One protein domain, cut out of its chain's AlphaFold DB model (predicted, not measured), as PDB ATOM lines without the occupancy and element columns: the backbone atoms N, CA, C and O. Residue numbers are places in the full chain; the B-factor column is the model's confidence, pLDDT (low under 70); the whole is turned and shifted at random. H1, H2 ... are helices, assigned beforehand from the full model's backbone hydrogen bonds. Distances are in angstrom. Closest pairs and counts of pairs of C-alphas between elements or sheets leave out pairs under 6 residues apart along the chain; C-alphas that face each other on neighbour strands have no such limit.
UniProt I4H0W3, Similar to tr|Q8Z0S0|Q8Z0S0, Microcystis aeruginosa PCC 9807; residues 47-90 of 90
ATOM      1  N   GLN A  47      -6.636 -34.631  42.014       94.62
ATOM      2  CA  GLN A  47      -7.582 -35.174  42.994       94.62
ATOM      3  C   GLN A  47      -7.144 -34.840  44.420       94.62
ATOM      4  O   GLN A  47      -7.959 -34.356  45.202       94.62
ATOM      5  N   THR A  48      -5.857 -35.008  44.726       94.06
ATOM      6  CA  THR A  48      -5.287 -34.647  46.028       94.06
ATOM      7  C   THR A  48      -5.482 -33.163  46.325       94.06
ATOM      8  O   THR A  48      -5.997 -32.816  47.383       94.06
ATOM      9  N   LEU A  49      -5.170 -32.270  45.379       94.88
ATOM     10  CA  LEU A  49      -5.387 -30.829  45.559       94.88
ATOM     11  C   LEU A  49      -6.864 -30.489  45.793       94.88
ATOM     12  O   LEU A  49      -7.175 -29.688  46.672       94.88
ATOM     13  N   ALA A  50      -7.778 -31.094  45.032       96.06
ATOM     14  CA  ALA A  50      -9.210 -30.876  45.212       96.06
ATOM     15  C   ALA A  50      -9.685 -31.332  46.602       96.06
ATOM     16  O   ALA A  50     -10.449 -30.612  47.248       96.06
ATOM     17  N   GLN A  51      -9.207 -32.488  47.069       96.31
ATOM     18  CA  GLN A  51      -9.536 -33.033  48.384       96.31
ATOM     19  C   GLN A  51      -9.031 -32.131  49.516       96.31
ATOM     20  O   GLN A  51      -9.810 -31.799  50.409       96.31
ATOM     21  N   GLU A  52      -7.772 -31.688  49.459       95.38
ATOM     22  CA  GLU A  52      -7.184 -30.801  50.474       95.38
ATOM     23  C   GLU A  52      -7.886 -29.434  50.506       95.38
ATOM     24  O   GLU A  52      -8.219 -28.921  51.572       95.38
ATOM     25  N   VAL A  53      -8.189 -28.841  49.342       97.44
ATOM     26  CA  VAL A  53      -8.918 -27.561  49.285       97.44
ATOM     27  C   VAL A  53     -10.329 -27.700  49.853       97.44
ATOM     28  O   VAL A  53     -10.799 -26.809  50.568       97.44
ATOM     29  N   TRP A  54     -11.024 -28.793  49.533       97.94
ATOM     30  CA  TRP A  54     -12.371 -29.033  50.041       97.94
ATOM     31  C   TRP A  54     -12.379 -29.268  51.552       97.94
ATOM     32  O   TRP A  54     -13.257 -28.752  52.246       97.94
ATOM     33  N   ASP A  55     -11.383 -29.981  52.069       97.62
ATOM     34  CA  ASP A  55     -11.189 -30.205  53.497       97.62
ATOM     35  C   ASP A  55     -10.958 -28.890  54.257       97.62
ATOM     36  O   ASP A  55     -11.734 -28.537  55.149       97.62
ATOM     37  N   ILE A  56      -9.990 -28.077  53.815       97.12
ATOM     38  CA  ILE A  56      -9.721 -26.755  54.400       97.12
ATOM     39  C   ILE A  56     -10.981 -25.883  54.377       97.12
ATOM     40  O   ILE A  56     -11.353 -25.278  55.387       97.12
ATOM     41  N   ARG A  57     -11.683 -25.838  53.239       97.88
ATOM     42  CA  ARG A  57     -12.945 -25.099  53.115       97.88
ATOM     43  C   ARG A  57     -13.985 -25.587  54.126       97.88
ATOM     44  O   ARG A  57     -14.673 -24.759  54.720       97.88
ATOM     45  N   SER A  58     -14.105 -26.897  54.315       98.00
ATOM     46  CA  SER A  58     -15.076 -27.507  55.228       98.00
ATOM     47  C   SER A  58     -14.771 -27.179  56.689       98.00
ATOM     48  O   SER A  58     -15.693 -26.849  57.433       98.00
ATOM     49  N   ILE A  59     -13.492 -27.157  57.079       96.81
ATOM     50  CA  ILE A  59     -13.048 -26.715  58.413       96.81
ATOM     51  C   ILE A  59     -13.506 -25.279  58.681       96.81
ATOM     52  O   ILE A  59     -14.129 -25.000  59.707       96.81
ATOM     53  N   TYR A  60     -13.241 -24.363  57.748       97.19
ATOM     54  CA  TYR A  60     -13.611 -22.957  57.914       97.19
ATOM     55  C   TYR A  60     -15.121 -22.721  57.877       97.19
ATOM     56  O   TYR A  60     -15.625 -21.901  58.647       97.19
ATOM     57  N   LEU A  61     -15.852 -23.434  57.016       97.75
ATOM     58  CA  LEU A  61     -17.314 -23.367  56.974       97.75
ATOM     59  C   LEU A  61     -17.929 -23.885  58.274       97.75
ATOM     60  O   LEU A  61     -18.779 -23.210  58.849       97.75
ATOM     61  N   GLY A  62     -17.467 -25.036  58.769       97.25
ATOM     62  CA  GLY A  62     -17.964 -25.638  60.007       97.25
ATOM     63  C   GLY A  62     -17.728 -24.771  61.246       97.25
ATOM     64  O   GLY A  62     -18.466 -24.878  62.218       97.25
ATOM     65  N   GLN A  63     -16.735 -23.882  61.203       94.94
ATOM     66  CA  GLN A  63     -16.432 -22.937  62.280       94.94
ATOM     67  C   GLN A  63     -17.053 -21.547  62.067       94.94
ATOM     68  O   GLN A  63     -16.830 -20.659  62.885       94.94
ATOM     69  N   GLY A  64     -17.805 -21.329  60.981       96.94
ATOM     70  CA  GLY A  64     -18.397 -20.024  60.664       96.94
ATOM     71  C   GLY A  64     -17.373 -18.942  60.305       96.94
ATOM     72  O   GLY A  64     -17.666 -17.756  60.414       96.94
ATOM     73  N   LEU A  65     -16.165 -19.337  59.896       95.94
ATOM     74  CA  LEU A  65     -15.045 -18.430  59.622       95.94
ATOM     75  C   LEU A  65     -14.766 -18.250  58.132       95.94
ATOM     76  O   LEU A  65     -13.979 -17.382  57.768       95.94
ATOM     77  N   TYR A  66     -15.393 -19.048  57.266       97.38
ATOM     78  CA  TYR A  66     -15.187 -18.968  55.824       97.38
ATOM     79  C   TYR A  66     -15.638 -17.612  55.261       97.38
ATOM     80  O   TYR A  66     -16.831 -17.329  55.166       97.38
ATOM     81  N   ASN A  67     -14.669 -16.789  54.860       97.06
ATOM     82  CA  ASN A  67     -14.876 -15.434  54.361       97.06
ATOM     83  C   ASN A  67     -14.216 -15.227  52.982       97.06
ATOM     84  O   ASN A  67     -13.682 -16.162  52.373       97.06
ATOM     85  N   ALA A  68     -14.279 -13.994  52.469       97.75
ATOM     86  CA  ALA A  68     -13.728 -13.643  51.162       97.75
ATOM     87  C   ALA A  68     -12.208 -13.870  51.069       97.75
ATOM     88  O   ALA A  68     -11.740 -14.344  50.034       97.75
ATOM     89  N   ASP A  69     -11.461 -13.608  52.143       96.19
ATOM     90  CA  ASP A  69     -10.003 -13.763  52.169       96.19
ATOM     91  C   ASP A  69      -9.596 -15.236  52.106       96.19
ATOM     92  O   ASP A  69      -8.748 -15.616  51.299       96.19
ATOM     93  N   ILE A  70     -10.268 -16.101  52.872       96.25
ATOM     94  CA  ILE A  70     -10.035 -17.552  52.824       96.25
ATOM     95  C   ILE A  70     -10.397 -18.097  51.446       96.25
ATOM     96  O   ILE A  70      -9.644 -18.878  50.862       96.25
ATOM     97  N   ARG A  71     -11.540 -17.676  50.890       97.50
ATOM     98  CA  ARG A  71     -11.937 -18.064  49.533       97.50
ATOM     99  C   ARG A  71     -10.864 -17.677  48.517       97.50
ATOM    100  O   ARG A  71     -10.512 -18.510  47.684       97.50
ATOM    101  N   LYS A  72     -10.361 -16.445  48.593       97.56
ATOM    102  CA  LYS A  72      -9.319 -15.935  47.702       97.56
ATOM    103  C   LYS A  72      -8.026 -16.740  47.846       97.56
ATOM    104  O   LYS A  72      -7.527 -17.224  46.837       97.56
ATOM    105  N   GLY A  73      -7.556 -16.989  49.067       96.75
ATOM    106  CA  GLY A  73      -6.348 -17.787  49.308       96.75
ATOM    107  C   GLY A  73      -6.445 -19.214  48.754       96.75
ATOM    108  O   GLY A  73      -5.497 -19.714  48.151       96.75
ATOM    109  N   LEU A  74      -7.610 -19.863  48.868       97.50
ATOM    110  CA  LEU A  74      -7.837 -21.183  48.262       97.50
ATOM    111  C   LEU A  74      -7.845 -21.135  46.727       97.50
ATOM    112  O   LEU A  74      -7.328 -22.045  46.080       97.50
ATOM    113  N   GLN A  75      -8.415 -20.087  46.128       97.50
ATOM    114  CA  GLN A  75      -8.395 -19.898  44.673       97.50
ATOM    115  C   GLN A  75      -6.974 -19.640  44.156       97.50
ATOM    116  O   GLN A  75      -6.578 -20.225  43.148       97.50
ATOM    117  N   GLU A  76      -6.197 -18.821  44.863       97.00
ATOM    118  CA  GLU A  76      -4.789 -18.555  44.560       97.00
ATOM    119  C   GLU A  76      -3.944 -19.826  44.676       97.00
ATOM    120  O   GLU A  76      -3.148 -20.106  43.782       97.00
ATOM    121  N   LEU A  77      -4.176 -20.650  45.705       96.25
ATOM    122  CA  LEU A  77      -3.513 -21.947  45.867       96.25
ATOM    123  C   LEU A  77      -3.778 -22.881  44.678       96.25
ATOM    124  O   LEU A  77      -2.841 -23.497  44.160       96.25
ATOM    125  N   ILE A  78      -5.037 -22.987  44.238       96.06
ATOM    126  CA  ILE A  78      -5.395 -23.792  43.061       96.06
ATOM    127  C   ILE A  78      -4.664 -23.258  41.833       96.06
ATOM    128  O   ILE A  78      -4.003 -24.021  41.129       96.06
ATOM    129  N   GLN A  79      -4.772 -21.953  41.583       96.06
ATOM    130  CA  GLN A  79      -4.208 -21.347  40.388       96.06
ATOM    131  C   GLN A  79      -2.687 -21.502  40.350       96.06
ATOM    132  O   GLN A  79      -2.155 -21.876  39.312       96.06
ATOM    133  N   LEU A  80      -2.003 -21.291  41.477       95.06
ATOM    134  CA  LEU A  80      -0.550 -21.401  41.572       95.06
ATOM    135  C   LEU A  80      -0.061 -22.828  41.300       95.06
ATOM    136  O   LEU A  80       0.940 -23.004  40.610       95.06
ATOM    137  N   ASN A  81      -0.773 -23.853  41.782       93.75
ATOM    138  CA  ASN A  81      -0.444 -25.242  41.454       93.75
ATOM    139  C   ASN A  81      -0.637 -25.523  39.961       93.75
ATOM    140  O   ASN A  81       0.256 -26.076  39.324       93.75
ATOM    141  N   LYS A  82      -1.762 -25.087  39.381       92.56
ATOM    142  CA  LYS A  82      -2.050 -25.293  37.955       92.56
ATOM    143  C   LYS A  82      -1.074 -24.570  37.029       92.56
ATOM    144  O   LYS A  82      -0.759 -25.092  35.970       92.56
ATOM    145  N   THR A  83      -0.603 -23.380  37.390       93.44
ATOM    146  CA  THR A  83       0.332 -22.619  36.546       93.44
ATOM    147  C   THR A  83       1.773 -23.079  36.710       93.44
ATOM    148  O   THR A  83       2.507 -23.125  35.728       93.44
ATOM    149  N   THR A  84       2.184 -23.439  37.928       91.06
ATOM    150  CA  THR A  84       3.564 -23.870  38.210       91.06
ATOM    151  C   THR A  84       3.813 -25.303  37.741       91.06
ATOM    152  O   THR A  84       4.898 -25.624  37.262       91.06
ATOM    153  N   TRP A  85       2.799 -26.163  37.853       88.69
ATOM    154  CA  TRP A  85       2.887 -27.605  37.623       88.69
ATOM    155  C   TRP A  85       1.810 -28.082  36.637       88.69
ATOM    156  O   TRP A  85       1.179 -29.111  36.866       88.69
ATOM    157  N   SER A  86       1.588 -27.338  35.550       84.44
ATOM    158  CA  SER A  86       0.487 -27.567  34.594       84.44
ATOM    159  C   SER A  86       0.365 -29.018  34.131       84.44
ATOM    160  O   SER A  86      -0.705 -29.606  34.246       84.44
ATOM    161  N   THR A  87       1.482 -29.645  33.761       85.62
ATOM    162  CA  THR A  87       1.541 -31.047  33.314       85.62
ATOM    163  C   THR A  87       0.992 -32.058  34.333       85.62
ATOM    164  O   THR A  87       0.667 -33.184  33.967       85.62
ATOM    165  N   PHE A  88       0.914 -31.695  35.617       82.06
ATOM    166  CA  PHE A  88       0.500 -32.587  36.706       82.06
ATOM    167  C   PHE A  88      -0.898 -32.277  37.264       82.06
ATOM    168  O   PHE A  88      -1.492 -33.144  37.907       82.06
ATOM    169  N   PHE A  89      -1.419 -31.064  37.045       83.75
ATOM    170  CA  PHE A  89      -2.666 -30.569  37.652       83.75
ATOM    171  C   PHE A  89      -3.753 -30.177  36.629       83.75
ATOM    172  O   PHE A  89      -4.686 -29.448  36.986       83.75
ATOM    173  N   ASP A  90      -3.646 -30.654  35.385       67.94
ATOM    174  CA  ASP A  90      -4.623 -30.402  34.312       67.94
ATOM    175  C   ASP A  90      -6.040 -30.933  34.590       67.94
ATOM    176  O   ASP A  90      -6.233 -32.042  35.150       67.94
TER     177      ASP A  90
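This is residues 47 to 90 of the 90 residues of the protein "Similar to tr|Q8Z0S0|Q8Z0S0" of Microcystis aeruginosa PCC 9807 (UniProt I4H0W3). A long helical hairpin: the two long helices, H1 and H2, run side by side in opposite ways, their lines only 7 degrees from each other, with the link between them at one end and the short third helix, H3, at the other. At one end residues 63 to 67 turn from H1 back into H2; at the other the chain folds round through residue 85 into H3, and residues 83 to 88 stick out there. The printed part has 44 residues with three named helices, in the order H1, H2, H3 along the chain, and no named strand; its class is all helix. The whole is only just loose, close to compact, with a radius of gyration of the C-alphas of 11.4 A, and it is flat, spanning 36 by 18 by 9 A.

The longest helix is H2, residues 68 to 84. H1, residues 47 to 62, only just touches it, with 3 pairs of C-alphas within 8 A. The closest C-alphas of the two are those of Val 53 and Leu 74, 6.5 A apart, and H2 touches H1 with residues 71 to 78 alone. Their lines stand at a shallow tilt of 7 degrees, opposite ways, with the centres 12.2 A apart; H1 and H2 form a helical hairpin. H3, residues 86 to 89, and H2 touch only at the corner by their link, and only just, with 3 pairs of C-alphas within 8 A. Their closest C-alphas are those of Lys 82 and Phe 89, 5.3 A apart, and H2 touches H3 with residues 81 to 82 alone. H1 and H3 are apart, but only just, the closest C-alphas being 8.4 A apart. In H1 and H2 every O i to N i+4 pair is within hydrogen-bond range; H3 is too short for such a pair, and its 1 pair of O i and N i+3 is within range.

H2 has 17 residues and measures 23.9 A from C-alpha 68 at (-13.728, -13.643, 51.162) to C-alpha 84 at (3.564, -23.870, 38.210). H1 has 16 residues and measures 22.1 A from its first to its last C-alpha; it begins at C-alpha 47 at (-7.582, -35.174, 42.994). H3 has four residues, 5.3 A from first to last C-alpha, and ends at C-alpha 89 at (-2.666, -30.569, 37.652).

The two C-alphas farthest apart are those of Gly 64 and Thr 87, 35.6 A. The C-alphas of Gln 47 and Asp 90, the first and last printed, are 10.3 A apart, and Asp 90 is the chain's last residue. The printed part has no cut. The links from H1 to H2, of 5 residues, and from H2 to H3, of 1 residue, are both tight, and no link is long. Residues 83 to 88, of which 86 to 88 belong to H3, stand free. The mean pLDDT of the printed part is 94.3, and residue 90 is the one printed residue under 70.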